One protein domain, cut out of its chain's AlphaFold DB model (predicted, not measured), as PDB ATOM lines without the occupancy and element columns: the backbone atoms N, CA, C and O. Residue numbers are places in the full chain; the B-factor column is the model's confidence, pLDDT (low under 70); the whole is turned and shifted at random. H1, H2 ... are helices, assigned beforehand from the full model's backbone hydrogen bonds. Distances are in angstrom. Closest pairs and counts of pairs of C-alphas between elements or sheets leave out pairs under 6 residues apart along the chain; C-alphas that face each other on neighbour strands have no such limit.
ATOM      1  N   SER A  45      12.526  14.750  33.993       61.34
ATOM      2  CA  SER A  45      13.046  15.519  35.132       61.34
ATOM      3  C   SER A  45      12.903  17.025  34.896       61.34
ATOM      4  O   SER A  45      12.314  17.713  35.730       61.34
ATOM      5  N   SER A  46      13.351  17.524  33.736       57.53
ATOM      6  CA  SER A  46      13.221  18.942  33.365       57.53
ATOM      7  C   SER A  46      11.757  19.395  33.358       57.53
ATOM      8  O   SER A  46      11.417  20.447  33.906       57.53
ATOM      9  N   ALA A  47      10.867  18.564  32.806       60.81
ATOM     10  CA  ALA A  47       9.433  18.830  32.766       60.81
ATOM     11  C   ALA A  47       8.813  18.930  34.180       60.81
ATOM     12  O   ALA A  47       8.028  19.843  34.458       60.81
ATOM     13  N   ARG A  48       9.200  18.044  35.112       60.19
ATOM     14  CA  ARG A  48       8.720  18.064  36.507       60.19
ATOM     15  C   ARG A  48       9.171  19.309  37.271       60.19
ATOM     16  O   ARG A  48       8.344  19.941  37.931       60.19
ATOM     17  N   ASP A  49      10.444  19.681  37.180       59.72
ATOM     18  CA  ASP A  49      10.963  20.865  37.878       59.72
ATOM     19  C   ASP A  49      10.300  22.153  37.356       59.72
ATOM     20  O   ASP A  49       9.983  23.064  38.130       59.72
ATOM     21  N   HIS A  50       9.975  22.199  36.058       58.00
ATOM     22  CA  HIS A  50       9.175  23.267  35.457       58.00
ATOM     23  C   HIS A  50       7.743  23.334  36.032       58.00
ATOM     24  O   HIS A  50       7.250  24.422  36.352       58.00
ATOM     25  N   GLN A  51       7.074  22.191  36.242       60.50
ATOM     26  CA  GLN A  51       5.728  22.146  36.836       60.50
ATOM     27  C   GLN A  51       5.694  22.788  38.237       60.50
ATOM     28  O   GLN A  51       4.773  23.558  38.531       60.50
ATOM     29  N   ILE A  52       6.705  22.517  39.072       59.25
ATOM     30  CA  ILE A  52       6.813  23.016  40.455       59.25
ATOM     31  C   ILE A  52       7.055  24.534  40.491       59.25
ATOM     32  O   ILE A  52       6.377  25.252  41.238       59.25
ATOM     33  N   LYS A  53       7.962  25.047  39.645       59.94
ATOM     34  CA  LYS A  53       8.194  26.494  39.488       59.94
ATOM     35  C   LYS A  53       6.886  27.230  39.109       59.94
ATOM     36  O   LYS A  53       6.491  28.173  39.795       59.94
ATOM     37  N   MET A  54       6.141  26.743  38.107       56.62
ATOM     38  CA  MET A  54       4.873  27.368  37.673       56.62
ATOM     39  C   MET A  54       3.762  27.335  38.735       56.62
ATOM     40  O   MET A  54       2.995  28.291  38.858       56.62
ATOM     41  N   LEU A  55       3.649  26.250  39.512       58.91
ATOM     42  CA  LEU A  55       2.675  26.177  40.609       58.91
ATOM     43  C   LEU A  55       2.948  27.257  41.664       58.91
ATOM     44  O   LEU A  55       2.009  27.902  42.133       58.91
ATOM     45  N   THR A  56       4.224  27.516  41.962       58.44
ATOM     46  CA  THR A  56       4.652  28.582  42.881       58.44
ATOM     47  C   THR A  56       4.219  29.958  42.366       58.44
ATOM     48  O   THR A  56       3.547  30.699  43.088       58.44
ATOM     49  N   LEU A  57       4.475  30.259  41.087       57.66
ATOM     50  CA  LEU A  57       4.044  31.505  40.438       57.66
ATOM     51  C   LEU A  57       2.523  31.709  40.466       57.66
ATOM     52  O   LEU A  57       2.043  32.825  40.659       57.66
ATOM     53  N   SER A  58       1.747  30.628  40.369       55.69
ATOM     54  CA  SER A  58       0.283  30.689  40.467       55.69
ATOM     55  C   SER A  58      -0.242  31.138  41.849       55.69
ATOM     56  O   SER A  58      -1.431  31.440  41.980       55.69
ATOM     57  N   SER A  59       0.617  31.234  42.869       59.25
ATOM     58  CA  SER A  59       0.272  31.714  44.217       59.25
ATOM     59  C   SER A  59       0.675  33.170  44.508       59.25
ATOM     60  O   SER A  59       0.323  33.696  45.564       59.25
ATOM     61  N   VAL A  60       1.387  33.836  43.590       59.62
ATOM     62  CA  VAL A  60       1.969  35.168  43.829       59.62
ATOM     63  C   VAL A  60       0.883  36.267  43.883       59.62
ATOM     64  O   VAL A  60      -0.016  36.273  43.035       59.62
ATOM     65  N   PRO A  61       0.935  37.204  44.857       56.84
ATOM     66  CA  PRO A  61       0.009  38.337  44.935       56.84
ATOM     67  C   PRO A  61       0.097  39.295  43.739       56.84
ATOM     68  O   PRO A  61       1.136  39.440  43.102       56.84
ATOM     69  N   THR A  62      -0.992  40.013  43.468       62.94
ATOM     70  CA  THR A  62      -1.104  40.953  42.338       62.94
ATOM     71  C   THR A  62      -0.781  42.405  42.721       62.94
ATOM     72  O   THR A  62      -1.439  43.333  42.248       62.94
ATOM     73  N   ASP A  63       0.186  42.632  43.613       65.69
ATOM     74  CA  ASP A  63       0.745  43.972  43.830       65.69
ATOM     75  C   ASP A  63       1.834  44.285  42.788       65.69
ATOM     76  O   ASP A  63       2.418  43.387  42.189       65.69
ATOM     77  N   VAL A  64       2.118  45.568  42.546       60.09
ATOM     78  CA  VAL A  64       3.003  45.997  41.443       60.09
ATOM     79  C   VAL A  64       4.438  45.462  41.582       60.09
ATOM     80  O   VAL A  64       5.111  45.237  40.575       60.09
ATOM     81  N   VAL A  65       4.917  45.230  42.811       66.62
ATOM     82  CA  VAL A  65       6.271  44.710  43.058       66.62
ATOM     83  C   VAL A  65       6.302  43.203  42.813       66.62
ATOM     84  O   VAL A  65       7.176  42.721  42.091       66.62
ATOM     85  N   ALA A  66       5.318  42.471  43.339       72.88
ATOM     86  CA  ALA A  66       5.166  41.037  43.117       72.88
ATOM     87  C   ALA A  66       4.863  40.689  41.649       72.88
ATOM     88  O   ALA A  66       5.437  39.731  41.138       72.88
ATOM     89  N   ILE A  67       4.074  41.499  40.929       72.38
ATOM     90  CA  ILE A  67       3.861  41.367  39.475       72.38
ATOM     91  C   ILE A  67       5.194  41.476  38.723       72.38
ATOM     92  O   ILE A  67       5.479  40.647  37.865       72.38
ATOM     93  N   SER A  68       6.039  42.457  39.060       75.25
ATOM     94  CA  SER A  68       7.358  42.616  38.426       75.25
ATOM     95  C   SER A  68       8.287  41.420  38.695       75.25
ATOM     96  O   SER A  68       9.015  40.983  37.801       75.25
ATOM     97  N   GLY A  69       8.220  40.838  39.899       77.38
ATOM     98  CA  GLY A  69       8.906  39.585  40.232       77.38
ATOM     99  C   GLY A  69       8.377  38.391  39.430       77.38
ATOM    100  O   GLY A  69       9.147  37.728  38.738       77.38
ATOM    101  N   ALA A  70       7.060  38.174  39.452       76.75
ATOM    102  CA  ALA A  70       6.394  37.073  38.759       76.75
ATOM    103  C   ALA A  70       6.624  37.110  37.244       76.75
ATOM    104  O   ALA A  70       6.924  36.079  36.651       76.75
ATOM    105  N   VAL A  71       6.544  38.285  36.610       82.19
ATOM    106  CA  VAL A  71       6.837  38.437  35.176       82.19
ATOM    107  C   VAL A  71       8.298  38.104  34.873       82.19
ATOM    108  O   VAL A  71       8.563  37.431  33.881       82.19
ATOM    109  N   LYS A  72       9.250  38.505  35.725       83.69
ATOM    110  CA  LYS A  72      10.668  38.166  35.536       83.69
ATOM    111  C   LYS A  72      10.928  36.661  35.668       83.69
ATOM    112  O   LYS A  72      11.718  36.113  34.903       83.69
ATOM    113  N   GLU A  73      10.283  35.994  36.620       81.56
ATOM    114  CA  GLU A  73      10.370  34.538  36.773       81.56
ATOM    115  C   GLU A  73       9.714  33.812  35.587       81.56
ATOM    116  O   GLU A  73      10.351  32.950  34.989       81.56
ATOM    117  N   LEU A  74       8.517  34.232  35.159       81.75
ATOM    118  CA  LEU A  74       7.843  33.735  33.951       81.75
ATOM    119  C   LEU A  74       8.711  33.894  32.688       81.75
ATOM    120  O   LEU A  74       8.823  32.959  31.902       81.75
ATOM    121  N   GLN A  75       9.381  35.038  32.513       85.44
ATOM    122  CA  GLN A  75      10.326  35.270  31.410       85.44
ATOM    123  C   GLN A  75      11.563  34.364  31.490       85.44
ATOM    124  O   GLN A  75      12.031  33.876  30.464       85.44
ATOM    125  N   GLY A  76      12.080  34.104  32.696       83.94
ATOM    126  CA  GLY A  76      13.144  33.118  32.903       83.94
ATOM    127  C   GLY A  76      12.700  31.707  32.508       83.94
ATOM    128  O   GLY A  76      13.443  30.991  31.851       83.94
ATOM    129  N   MET A  77      11.461  31.338  32.831       80.75
ATOM    130  CA  MET A  77      10.893  30.036  32.478       80.75
ATOM    131  C   MET A  77      10.578  29.886  30.988       80.75
ATOM    132  O   MET A  77      10.729  28.792  30.452       80.75
ATOM    133  N   GLN A  78      10.212  30.973  30.303       84.88
ATOM    134  CA  GLN A  78      10.135  30.990  28.843       84.88
ATOM    135  C   GLN A  78      11.520  30.755  28.218       84.88
ATOM    136  O   GLN A  78      11.636  29.960  27.292       84.88
ATOM    137  N   ALA A  79      12.574  31.380  28.752       85.94
ATOM    138  CA  ALA A  79      13.943  31.180  28.274       85.94
ATOM    139  C   ALA A  79      14.476  29.757  28.552       85.94
ATOM    140  O   ALA A  79      15.115  29.178  27.674       85.94
ATOM    141  N   ASP A  80      14.167  29.172  29.721       82.44
ATOM    142  CA  ASP A  80      14.418  27.751  30.019       82.44
ATOM    143  C   ASP A  80      13.744  26.861  28.944       82.44
ATOM    144  O   ASP A  80      14.378  25.975  28.370       82.44
ATOM    145  N   ASN A  81      12.471  27.123  28.619       84.31
ATOM    146  CA  ASN A  81      11.712  26.363  27.618       84.31
ATOM    147  C   ASN A  81      12.231  26.545  26.188       84.31
ATOM    148  O   ASN A  81      12.316  25.564  25.455       84.31
ATOM    149  N   ASP A  82      12.585  27.765  25.780       86.75
ATOM    150  CA  ASP A  82      13.140  28.046  24.450       86.75
ATOM    151  C   ASP A  82      14.497  27.338  24.254       86.75
ATOM    152  O   ASP A  82      14.788  26.835  23.165       86.75
ATOM    153  N   MET A  83      15.298  27.219  25.322       86.31
ATOM    154  CA  MET A  83      16.519  26.407  25.338       86.31
ATOM    155  C   MET A  83      16.201  24.915  25.156       86.31
ATOM    156  O   MET A  83      16.721  24.303  24.223       86.31
ATOM    157  N   TYR A  84      15.308  24.341  25.972       80.81
ATOM    158  CA  TYR A  84      14.928  22.926  25.849       80.81
ATOM    159  C   TYR A  84      14.271  22.599  24.498       80.81
ATOM    160  O   TYR A  84      14.533  21.542  23.930       80.81
ATOM    161  N   LEU A  85      13.465  23.504  23.935       87.00
ATOM    162  CA  LEU A  85      12.891  23.366  22.594       87.00
ATOM    163  C   LEU A  85      13.972  23.330  21.507       87.00
ATOM    164  O   LEU A  85      13.850  22.556  20.558       87.00
ATOM    165  N   SER A  86      15.022  24.144  21.641       85.94
ATOM    166  CA  SER A  86      16.176  24.138  20.737       85.94
ATOM    167  C   SER A  86      16.959  22.822  20.827       85.94
ATOM    168  O   SER A  86      17.282  22.222  19.803       85.94
ATOM    169  N   GLU A  87      17.200  22.329  22.048       83.38
ATOM    170  CA  GLU A  87      17.877  21.052  22.293       83.38
ATOM    171  C   GLU A  87      17.072  19.868  21.738       83.38
ATOM    172  O   GLU A  87      17.591  19.107  20.923       83.38
ATOM    173  N   LEU A  88      15.790  19.740  22.105       81.44
ATOM    174  CA  LEU A  88      14.914  18.644  21.668       81.44
ATOM    175  C   LEU A  88      14.742  18.618  20.144       81.44
ATOM    176  O   LEU A  88      14.818  17.551  19.543       81.44
ATOM    177  N   LYS A  89      14.596  19.774  19.484       82.62
ATOM    178  CA  LYS A  89      14.515  19.846  18.010       82.62
ATOM    179  C   LYS A  89      15.835  19.501  17.309       82.62
ATOM    180  O   LYS A  89      15.826  19.233  16.109       82.62
ATOM    181  N   GLY A  90      16.952  19.481  18.038       78.62
ATOM    182  CA  GLY A  90      18.239  18.954  17.580       78.62
ATOM    183  C   GLY A  90      18.438  17.450  17.818       78.62
ATOM    184  O   GLY A  90      19.365  16.880  17.244       78.62
ATOM    185  N   MET A  91      17.599  16.796  18.633       80.69
ATOM    186  CA  MET A  91      17.723  15.368  18.949       80.69
ATOM    187  C   MET A  91      17.032  14.474  17.910       80.69
ATOM    188  O   MET A  91      15.916  14.742  17.451       80.69
ATOM    189  N   GLN A  92      17.690  13.357  17.606       76.12
ATOM    190  CA  GLN A  92      17.147  12.206  16.885       76.12
ATOM    191  C   GLN A  92      17.442  10.962  17.720       76.12
ATOM    192  O   GLN A  92      18.569  10.812  18.202       76.12
ATOM    193  N   HIS A  93      16.458  10.082  17.879       73.75
ATOM    194  CA  HIS A  93      16.616   8.822  18.605       73.75
ATOM    195  C   HIS A  93      16.553   7.638  17.632       73.75
ATOM    196  O   HIS A  93      15.856   7.682  16.623       73.75
ATOM    197  N   GLU A  94      17.264   6.549  17.939       71.75
ATOM    198  CA  GLU A  94      17.157   5.298  17.166       71.75
ATOM    199  C   GLU A  94      15.830   4.553  17.443       71.75
ATOM    200  O   GLU A  94      15.436   3.664  16.689       71.75
ATOM    201  N   GLU A  95      15.129   4.933  18.516       75.69
ATOM    202  CA  GLU A  95      13.859   4.363  18.966       75.69
ATOM    203  C   GLU A  95      12.680   5.294  18.632       75.69
ATOM    204  O   GLU A  95      12.608   6.422  19.121       75.69
ATOM    205  N   SER A  96      11.716   4.794  17.844       77.31
ATOM    206  CA  SER A  96      10.524   5.553  17.412       77.31
ATOM    207  C   SER A  96       9.736   6.124  18.597       77.31
ATOM    208  O   SER A  96       9.411   7.305  18.602       77.31
ATOM    209  N   ALA A  97       9.529   5.328  19.652       74.69
ATOM    210  CA  ALA A  97       8.804   5.743  20.854       74.69
ATOM    211  C   ALA A  97       9.465   6.925  21.595       74.69
ATOM    212  O   ALA A  97       8.766   7.745  22.193       74.69
ATOM    213  N   ALA A  98      10.797   7.047  21.536       74.31
ATOM    214  CA  ALA A  98      11.521   8.163  22.139       74.31
ATOM    215  C   ALA A  98      11.371   9.453  21.314       74.31
ATOM    216  O   ALA A  98      11.169  10.523  21.890       74.31
ATOM    217  N   ASP A  99      11.388   9.362  19.979       80.50
ATOM    218  CA  ASP A  99      11.116  10.505  19.096       80.50
ATOM    219  C   ASP A  99       9.629  10.921  19.111       80.50
ATOM    220  O   ASP A  99       9.331  12.113  19.155       80.50
ATOM    221  N   GLU A 100       8.692   9.974  19.205       83.12
ATOM    222  CA  GLU A 100       7.262  10.246  19.420       83.12
ATOM    223  C   GLU A 100       7.013  10.948  20.770       83.12
ATOM    224  O   GLU A 100       6.224  11.892  20.855       83.12
ATOM    225  N   PHE A 101       7.714  10.542  21.835       81.56
ATOM    226  CA  PHE A 101       7.620  11.205  23.140       81.56
ATOM    227  C   PHE A 101       8.251  12.603  23.131       81.56
ATOM    228  O   PHE A 101       7.687  13.542  23.695       81.56
ATOM    229  N   LYS A 102       9.398  12.758  22.460       84.12
ATOM    230  CA  LYS A 102      10.068  14.045  22.234       84.12
ATOM    231  C   LYS A 102       9.133  15.042  21.546       84.12
ATOM    232  O   LYS A 102       9.029  16.175  22.012       84.12
ATOM    233  N   ASP A 103       8.408  14.623  20.511       86.94
ATOM    234  CA  ASP A 103       7.468  15.488  19.790       86.94
ATOM    235  C   ASP A 103       6.277  15.910  20.680       86.94
ATOM    236  O   ASP A 103       5.907  17.087  20.696       86.94
ATOM    237  N   LEU A 104       5.749  15.013  21.527       86.44
ATOM    238  CA  LEU A 104       4.745  15.373  22.543       86.44
ATOM    239  C   LEU A 104       5.270  16.369  23.592       86.44
ATOM    240  O   LEU A 104       4.512  17.212  24.080       86.44
ATOM    241  N   VAL A 105       6.555  16.299  23.944       83.12
ATOM    242  CA  VAL A 105       7.192  17.255  24.865       83.12
ATOM    243  C   VAL A 105       7.458  18.600  24.181       83.12
ATOM    244  O   VAL A 105       7.301  19.641  24.817       83.12
ATOM    245  N   VAL A 106       7.780  18.609  22.885       87.00
ATOM    246  CA  VAL A 106       7.852  19.840  22.082       87.00
ATOM    247  C   VAL A 106       6.488  20.540  22.050       87.00
ATOM    248  O   VAL A 106       6.425  21.727  22.366       87.00
ATOM    249  N   GLU A 107       5.392  19.816  21.781       87.06
ATOM    250  CA  GLU A 107       4.031  20.373  21.878       87.06
ATOM    251  C   GLU A 107       3.728  20.945  23.276       87.06
ATOM    252  O   GLU A 107       3.140  22.023  23.395       87.06
ATOM    253  N   TYR A 108       4.130  20.243  24.342       84.81
ATOM    254  CA  TYR A 108       3.934  20.688  25.726       84.81
ATOM    255  C   TYR A 108       4.656  22.012  26.025       84.81
ATOM    256  O   TYR A 108       4.048  22.934  26.570       84.81
ATOM    257  N   LEU A 109       5.934  22.128  25.651       84.44
ATOM    258  CA  LEU A 109       6.736  23.330  25.902       84.44
ATOM    259  C   LEU A 109       6.247  24.531  25.074       84.44
ATOM    260  O   LEU A 109       6.228  25.654  25.579       84.44
ATOM    261  N   GLU A 110       5.787  24.313  23.838       88.56
ATOM    262  CA  GLU A 110       5.163  25.369  23.026       88.56
ATOM    263  C   GLU A 110       3.824  25.841  23.623       88.56
ATOM    264  O   GLU A 110       3.562  27.048  23.679       88.56
ATOM    265  N   ALA A 111       3.003  24.921  24.141       85.56
ATOM    266  CA  ALA A 111       1.755  25.253  24.829       85.56
ATOM    267  C   ALA A 111       1.990  26.012  26.152       85.56
ATOM    268  O   ALA A 111       1.290  26.988  26.433       85.56
ATOM    269  N   GLU A 112       2.992  25.619  26.944       79.88
ATOM    270  CA  GLU A 112       3.369  26.331  28.173       79.88
ATOM    271  C   GLU A 112       3.962  27.716  27.879       79.88
ATOM    272  O   GLU A 112       3.635  28.669  28.583       79.88
ATOM    273  N   ASN A 113       4.745  27.888  26.806       86.62
ATOM    274  CA  ASN A 113       5.209  29.216  26.385       86.62
ATOM    275  C   ASN A 113       4.044  30.127  25.964       86.62
ATOM    276  O   ASN A 113       4.009  31.300  26.345       86.62
ATOM    277  N   ALA A 114       3.037  29.595  25.264       88.12
ATOM    278  CA  ALA A 114       1.813  30.341  24.967       88.12
ATOM    279  C   ALA A 114       1.020  30.708  26.242       88.12
ATOM    280  O   ALA A 114       0.505  31.825  26.342       88.12
ATOM    281  N   TYR A 115       0.957  29.809  27.234       84.50
ATOM    282  CA  TYR A 115       0.365  30.078  28.551       84.50
ATOM    283  C   TYR A 115       1.146  31.153  29.329       84.50
ATOM    284  O   TYR A 115       0.532  32.028  29.948       84.50
ATOM    285  N   ILE A 116       2.483  31.128  29.291       82.50
ATOM    286  CA  ILE A 116       3.357  32.117  29.940       82.50
ATOM    287  C   ILE A 116       3.093  33.514  29.372       82.50
ATOM    288  O   ILE A 116       2.834  34.438  30.145       82.50
ATOM    289  N   ILE A 117       3.073  33.663  28.041       87.00
ATOM    290  CA  ILE A 117       2.796  34.944  27.371       87.00
ATOM    291  C   ILE A 117       1.421  35.483  27.793       87.00
ATOM    292  O   ILE A 117       1.335  36.595  28.312       87.00
ATOM    293  N   GLN A 118       0.367  34.667  27.688       84.69
ATOM    294  CA  GLN A 118      -0.993  35.052  28.098       84.69
ATOM    295  C   GLN A 118      -1.096  35.383  29.599       84.69
ATOM    296  O   GLN A 118      -1.893  36.230  30.002       84.69
ATOM    297  N   THR A 119      -0.285  34.744  30.447       80.38
ATOM    298  CA  THR A 119      -0.229  35.038  31.888       80.38
ATOM    299  C   THR A 119       0.448  36.383  32.158       80.38
ATOM    300  O   THR A 119      -0.054  37.157  32.972       80.38
ATOM    301  N   ILE A 120       1.539  36.707  31.455       82.19
ATOM    302  CA  ILE A 120       2.196  38.024  31.528       82.19
ATOM    303  C   ILE A 120       1.236  39.125  31.043       82.19
ATOM    304  O   ILE A 120       1.089  40.151  31.709       82.19
ATOM    305  N   GLU A 121       0.532  38.899  29.932       84.19
ATOM    306  CA  GLU A 121      -0.494  39.813  29.413       84.19
ATOM    307  C   GLU A 121      -1.638  40.030  30.418       84.19
ATOM    308  O   GLU A 121      -2.017  41.172  30.677       84.19
ATOM    309  N   ALA A 122      -2.150  38.964  31.045       80.69
ATOM    310  CA  ALA A 122      -3.200  39.060  32.058       80.69
ATOM    311  C   ALA A 122      -2.745  39.827  33.315       80.69
ATOM    312  O   ALA A 122      -3.502  40.657  33.828       80.69
ATOM    313  N   LEU A 123      -1.507  39.602  33.780       77.50
ATOM    314  CA  LEU A 123      -0.921  40.308  34.927       77.50
ATOM    315  C   LEU A 123      -0.785  41.817  34.670       77.50
ATOM    316  O   LEU A 123      -1.120  42.611  35.549       77.50
ATOM    317  N   TYR A 124      -0.354  42.229  33.473       76.31
ATOM    318  CA  TYR A 124      -0.288  43.651  33.106       76.31
ATOM    319  C   TYR A 124      -1.656  44.262  32.768       76.31
ATOM    320  O   TYR A 124      -1.877  45.444  33.029       76.31
ATOM    321  N   GLY A 125      -2.586  43.477  32.220       74.56
ATOM    322  CA  GLY A 125      -3.948  43.908  31.898       74.56
ATOM    323  C   GLY A 125      -4.899  43.995  33.099       74.56
ATOM    324  O   GLY A 125      -6.031  44.449  32.939       74.56
ATOM    325  N   GLY A 126      -4.477  43.551  34.291       66.25
ATOM    326  CA  GLY A 126      -5.332  43.479  35.484       66.25
ATOM    327  C   GLY A 126      -6.424  42.403  35.403       66.25
ATOM    328  O   GLY A 126      -7.438  42.496  36.096       66.25
ATOM    329  N   GLY A 127      -6.248  41.398  34.540       62.44
ATOM    330  CA  GLY A 127      -7.217  40.331  34.309       62.44
ATOM    331  C   GLY A 127      -7.201  39.275  35.416       62.44
ATOM    332  O   GLY A 127      -6.156  38.729  35.755       62.44
ATOM    333  N   THR A 128      -8.373  38.939  35.960       57.25
ATOM    334  CA  THR A 128      -8.521  37.880  36.981       57.25
ATOM    335  C   THR A 128      -8.717  36.481  36.388       57.25
ATOM    336  O   THR A 128      -8.508  35.483  37.077       57.25
ATOM    337  N   SER A 129      -9.099  36.385  35.112       59.38
ATOM    338  CA  SER A 129      -9.208  35.125  34.374       59.38
ATOM    339  C   SER A 129      -7.826  34.631  33.948       59.38
ATOM    340  O   SER A 129      -7.215  35.200  33.044       59.38
ATOM    341  N   ARG A 130      -7.347  33.552  34.570       65.38
ATOM    342  CA  ARG A 130      -6.131  32.858  34.123       65.38
ATOM    343  C   ARG A 130      -6.427  32.028  32.863       65.38
ATOM    344  O   ARG A 130      -7.516  31.452  32.788       65.38
ATOM    345  N   PRO A 131      -5.498  31.956  31.891       66.62
ATOM    346  CA  PRO A 131      -5.659  31.104  30.714       66.62
ATOM    347  C   PRO A 131      -5.727  29.616  31.100       66.62
ATOM    348  O   PRO A 131      -5.303  29.217  32.187       66.62
ATOM    349  N   SER A 132      -6.270  28.778  30.213       68.62
ATOM    350  CA  SER A 132      -6.276  27.326  30.427       68.62
ATOM    351  C   SER A 132      -4.856  26.781  30.283       68.62
ATOM    352  O   SER A 132      -4.214  27.016  29.262       68.62
ATOM    353  N   ARG A 133      -4.374  26.040  31.285       68.50
ATOM    354  CA  ARG A 133      -3.025  25.460  31.289       68.50
ATOM    355  C   ARG A 133      -3.022  24.029  30.753       68.50
ATOM    356  O   ARG A 133      -3.955  23.274  31.018       68.50
ATOM    357  N   PHE A 134      -1.955  23.646  30.058       67.88
ATOM    358  CA  PHE A 134      -1.678  22.252  29.720       67.88
ATOM    359  C   PHE A 134      -0.918  21.609  30.892       67.88
ATOM    360  O   PHE A 134       0.122  22.111  31.304       67.88
ATOM    361  N   SER A 135      -1.433  20.522  31.476       72.62
ATOM    362  CA  SER A 135      -0.798  19.911  32.654       72.62
ATOM    363  C   SER A 135       0.163  18.773  32.303       72.62
ATOM    364  O   SER A 135       0.047  18.130  31.259       72.62
ATOM    365  N   MET A 136       1.081  18.471  33.221       71.81
ATOM    366  CA  MET A 136       1.983  17.325  33.097       71.81
ATOM    367  C   MET A 136       1.219  15.993  33.059       71.81
ATOM    368  O   MET A 136       1.566  15.086  32.306       71.81
ATOM    369  N   GLU A 137       0.116  15.890  33.809       73.88
ATOM    370  CA  GLU A 137      -0.757  14.712  33.766       73.88
ATOM    371  C   GLU A 137      -1.437  14.579  32.393       73.88
ATOM    372  O   GLU A 137      -1.647  13.467  31.917       73.88
ATOM    373  N   SER A 138      -1.728  15.699  31.719       76.81
ATOM    374  CA  SER A 138      -2.275  15.712  30.354       76.81
ATOM    375  C   SER A 138      -1.239  15.271  29.310       76.81
ATOM    376  O   SER A 138      -1.601  14.567  28.367       76.81
ATOM    377  N   LEU A 139       0.046  15.606  29.498       79.81
ATOM    378  CA  LEU A 139       1.148  15.098  28.670       79.81
ATOM    379  C   LEU A 139       1.272  13.574  28.811       79.81
ATOM    380  O   LEU A 139       1.206  12.856  27.816       79.81
ATOM    381  N   TYR A 140       1.384  13.066  30.041       77.19
ATOM    382  CA  TYR A 140       1.526  11.625  30.269       77.19
ATOM    383  C   TYR A 140       0.263  10.833  29.895       77.19
ATOM    384  O   TYR A 140       0.367   9.714  29.399       77.19
ATOM    385  N   SER A 141      -0.929  11.415  30.060       79.75
ATOM    386  CA  SER A 141      -2.191  10.820  29.599       79.75
ATOM    387  C   SER A 141      -2.255  10.710  28.069       79.75
ATOM    388  O   SER A 141      -2.699   9.687  27.548       79.75
ATOM    389  N   ARG A 142      -1.735  11.705  27.330       81.38
ATOM    390  CA  ARG A 142      -1.564  11.604  25.869       81.38
ATOM    391  C   ARG A 142      -0.529  10.554  25.480       81.38
ATOM    392  O   ARG A 142      -0.823   9.746  24.607       81.38
ATOM    393  N   ALA A 143       0.631  10.529  26.133       80.25
ATOM    394  CA  ALA A 143       1.677   9.547  25.848       80.25
ATOM    395  C   ALA A 143       1.175   8.102  26.069       80.25
ATOM    396  O   ALA A 143       1.296   7.286  25.160       80.25
ATOM    397  N   ASN A 144       0.474   7.829  27.181       79.69
ATOM    398  CA  ASN A 144      -0.229   6.558  27.458       79.69
ATOM    399  C   ASN A 144      -1.217   6.131  26.355       79.69
ATOM    400  O   ASN A 144      -1.535   4.950  26.236       79.69
ATOM    401  N   ALA A 145      -1.778   7.088  25.612       82.25
ATOM    402  CA  ALA A 145      -2.804   6.846  24.602       82.25
ATOM    403  C   ALA A 145      -2.255   6.785  23.165       82.25
ATOM    404  O   ALA A 145      -3.008   6.438  22.254       82.25
ATOM    405  N   GLN A 146      -0.990   7.161  22.951       82.12
ATOM    406  CA  GLN A 146      -0.398   7.335  21.617       82.12
ATOM    407  C   GLN A 146       0.868   6.493  21.402       82.12
ATOM    408  O   GLN A 146       1.065   6.013  20.291       82.12
TER     409      GLN A 146
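This is residues 45 to 146 of the 155 residues of an uncharacterized protein of Exiguobacterium chiriqhucha (UniProt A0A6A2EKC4). Two long helices, H2 and H3, lie side by side and run opposite ways as a long helical hairpin, and a shorter helix folds back along each of them: H1 along H2 and H4 along H3. The hairpin makes the longest axis, and H1 and H4 each cover a part of its length. The printed part has 102 residues with four named helices, in the order H1, H2, H3, H4, and no named strand; the class is all helix, and the helix packing is mostly aligned. The whole is only just compact, close to loose, with a radius of gyration of the C-alphas of 15.0 A, and its C-alphas span 49 by 25 by 20 A, only just elongated.

The longest helix, H3, holds residues 96 to 125 and measures 43.5 A from C-alpha 96 at (10.524, 5.553, 17.412) to C-alpha 125 at (-3.948, 43.908, 31.898). Before it comes H2, residues 64 to 90, 39.2 A long. H1, residues 45 to 57, is 19.1 A long and begins with C-alpha 45 at (13.046, 15.519, 35.132). H4, residues 136 to 146, is 15.4 A long and ends with C-alpha 146 at (-0.398, 7.335, 21.617).

H3 and H2 touch and form a helical hairpin at a shallow tilt of 22 degrees, opposite ways; their closest C-alphas, of Gln 78 and Asn 113, are 5.8 A apart. H3 touches H4 with residues 101 to 108 alone, and the closest C-alphas, of Phe 101 and Ala 143, are 6.7 A apart. These two also form a helical hairpin, at a shallow tilt of 33 degrees, only just short of steep. H2 touches H1 with residues 70 to 77 alone, the closest C-alphas being those of Leu 57 and Ala 70, 6.3 A apart; this helical hairpin has a shallow tilt of 16 degrees. H1 and H4 only just touch, with 3 pairs of C-alphas within 8 A, the closest those of Gln 51 and Met 136 at 7.2 A; their steep tilt is 39 degrees, opposite ways. H1 and H3 are near each other, while H2 and H4 are apart. In H1, H2, H3 and H4 every backbone O i to N i+4 pair is within hydrogen-bond range.

The two C-alphas farthest apart, those of Asp 63 and Glu 94, are 49.8 A apart. The printed part has no cut. The link from H2 to H3 is tight, and those from H1 to H2 and from H3 to H4 are short. The mean pLDDT of the printed part is 75.3, and residues 45 to 65 and 126 to 134 are under 70.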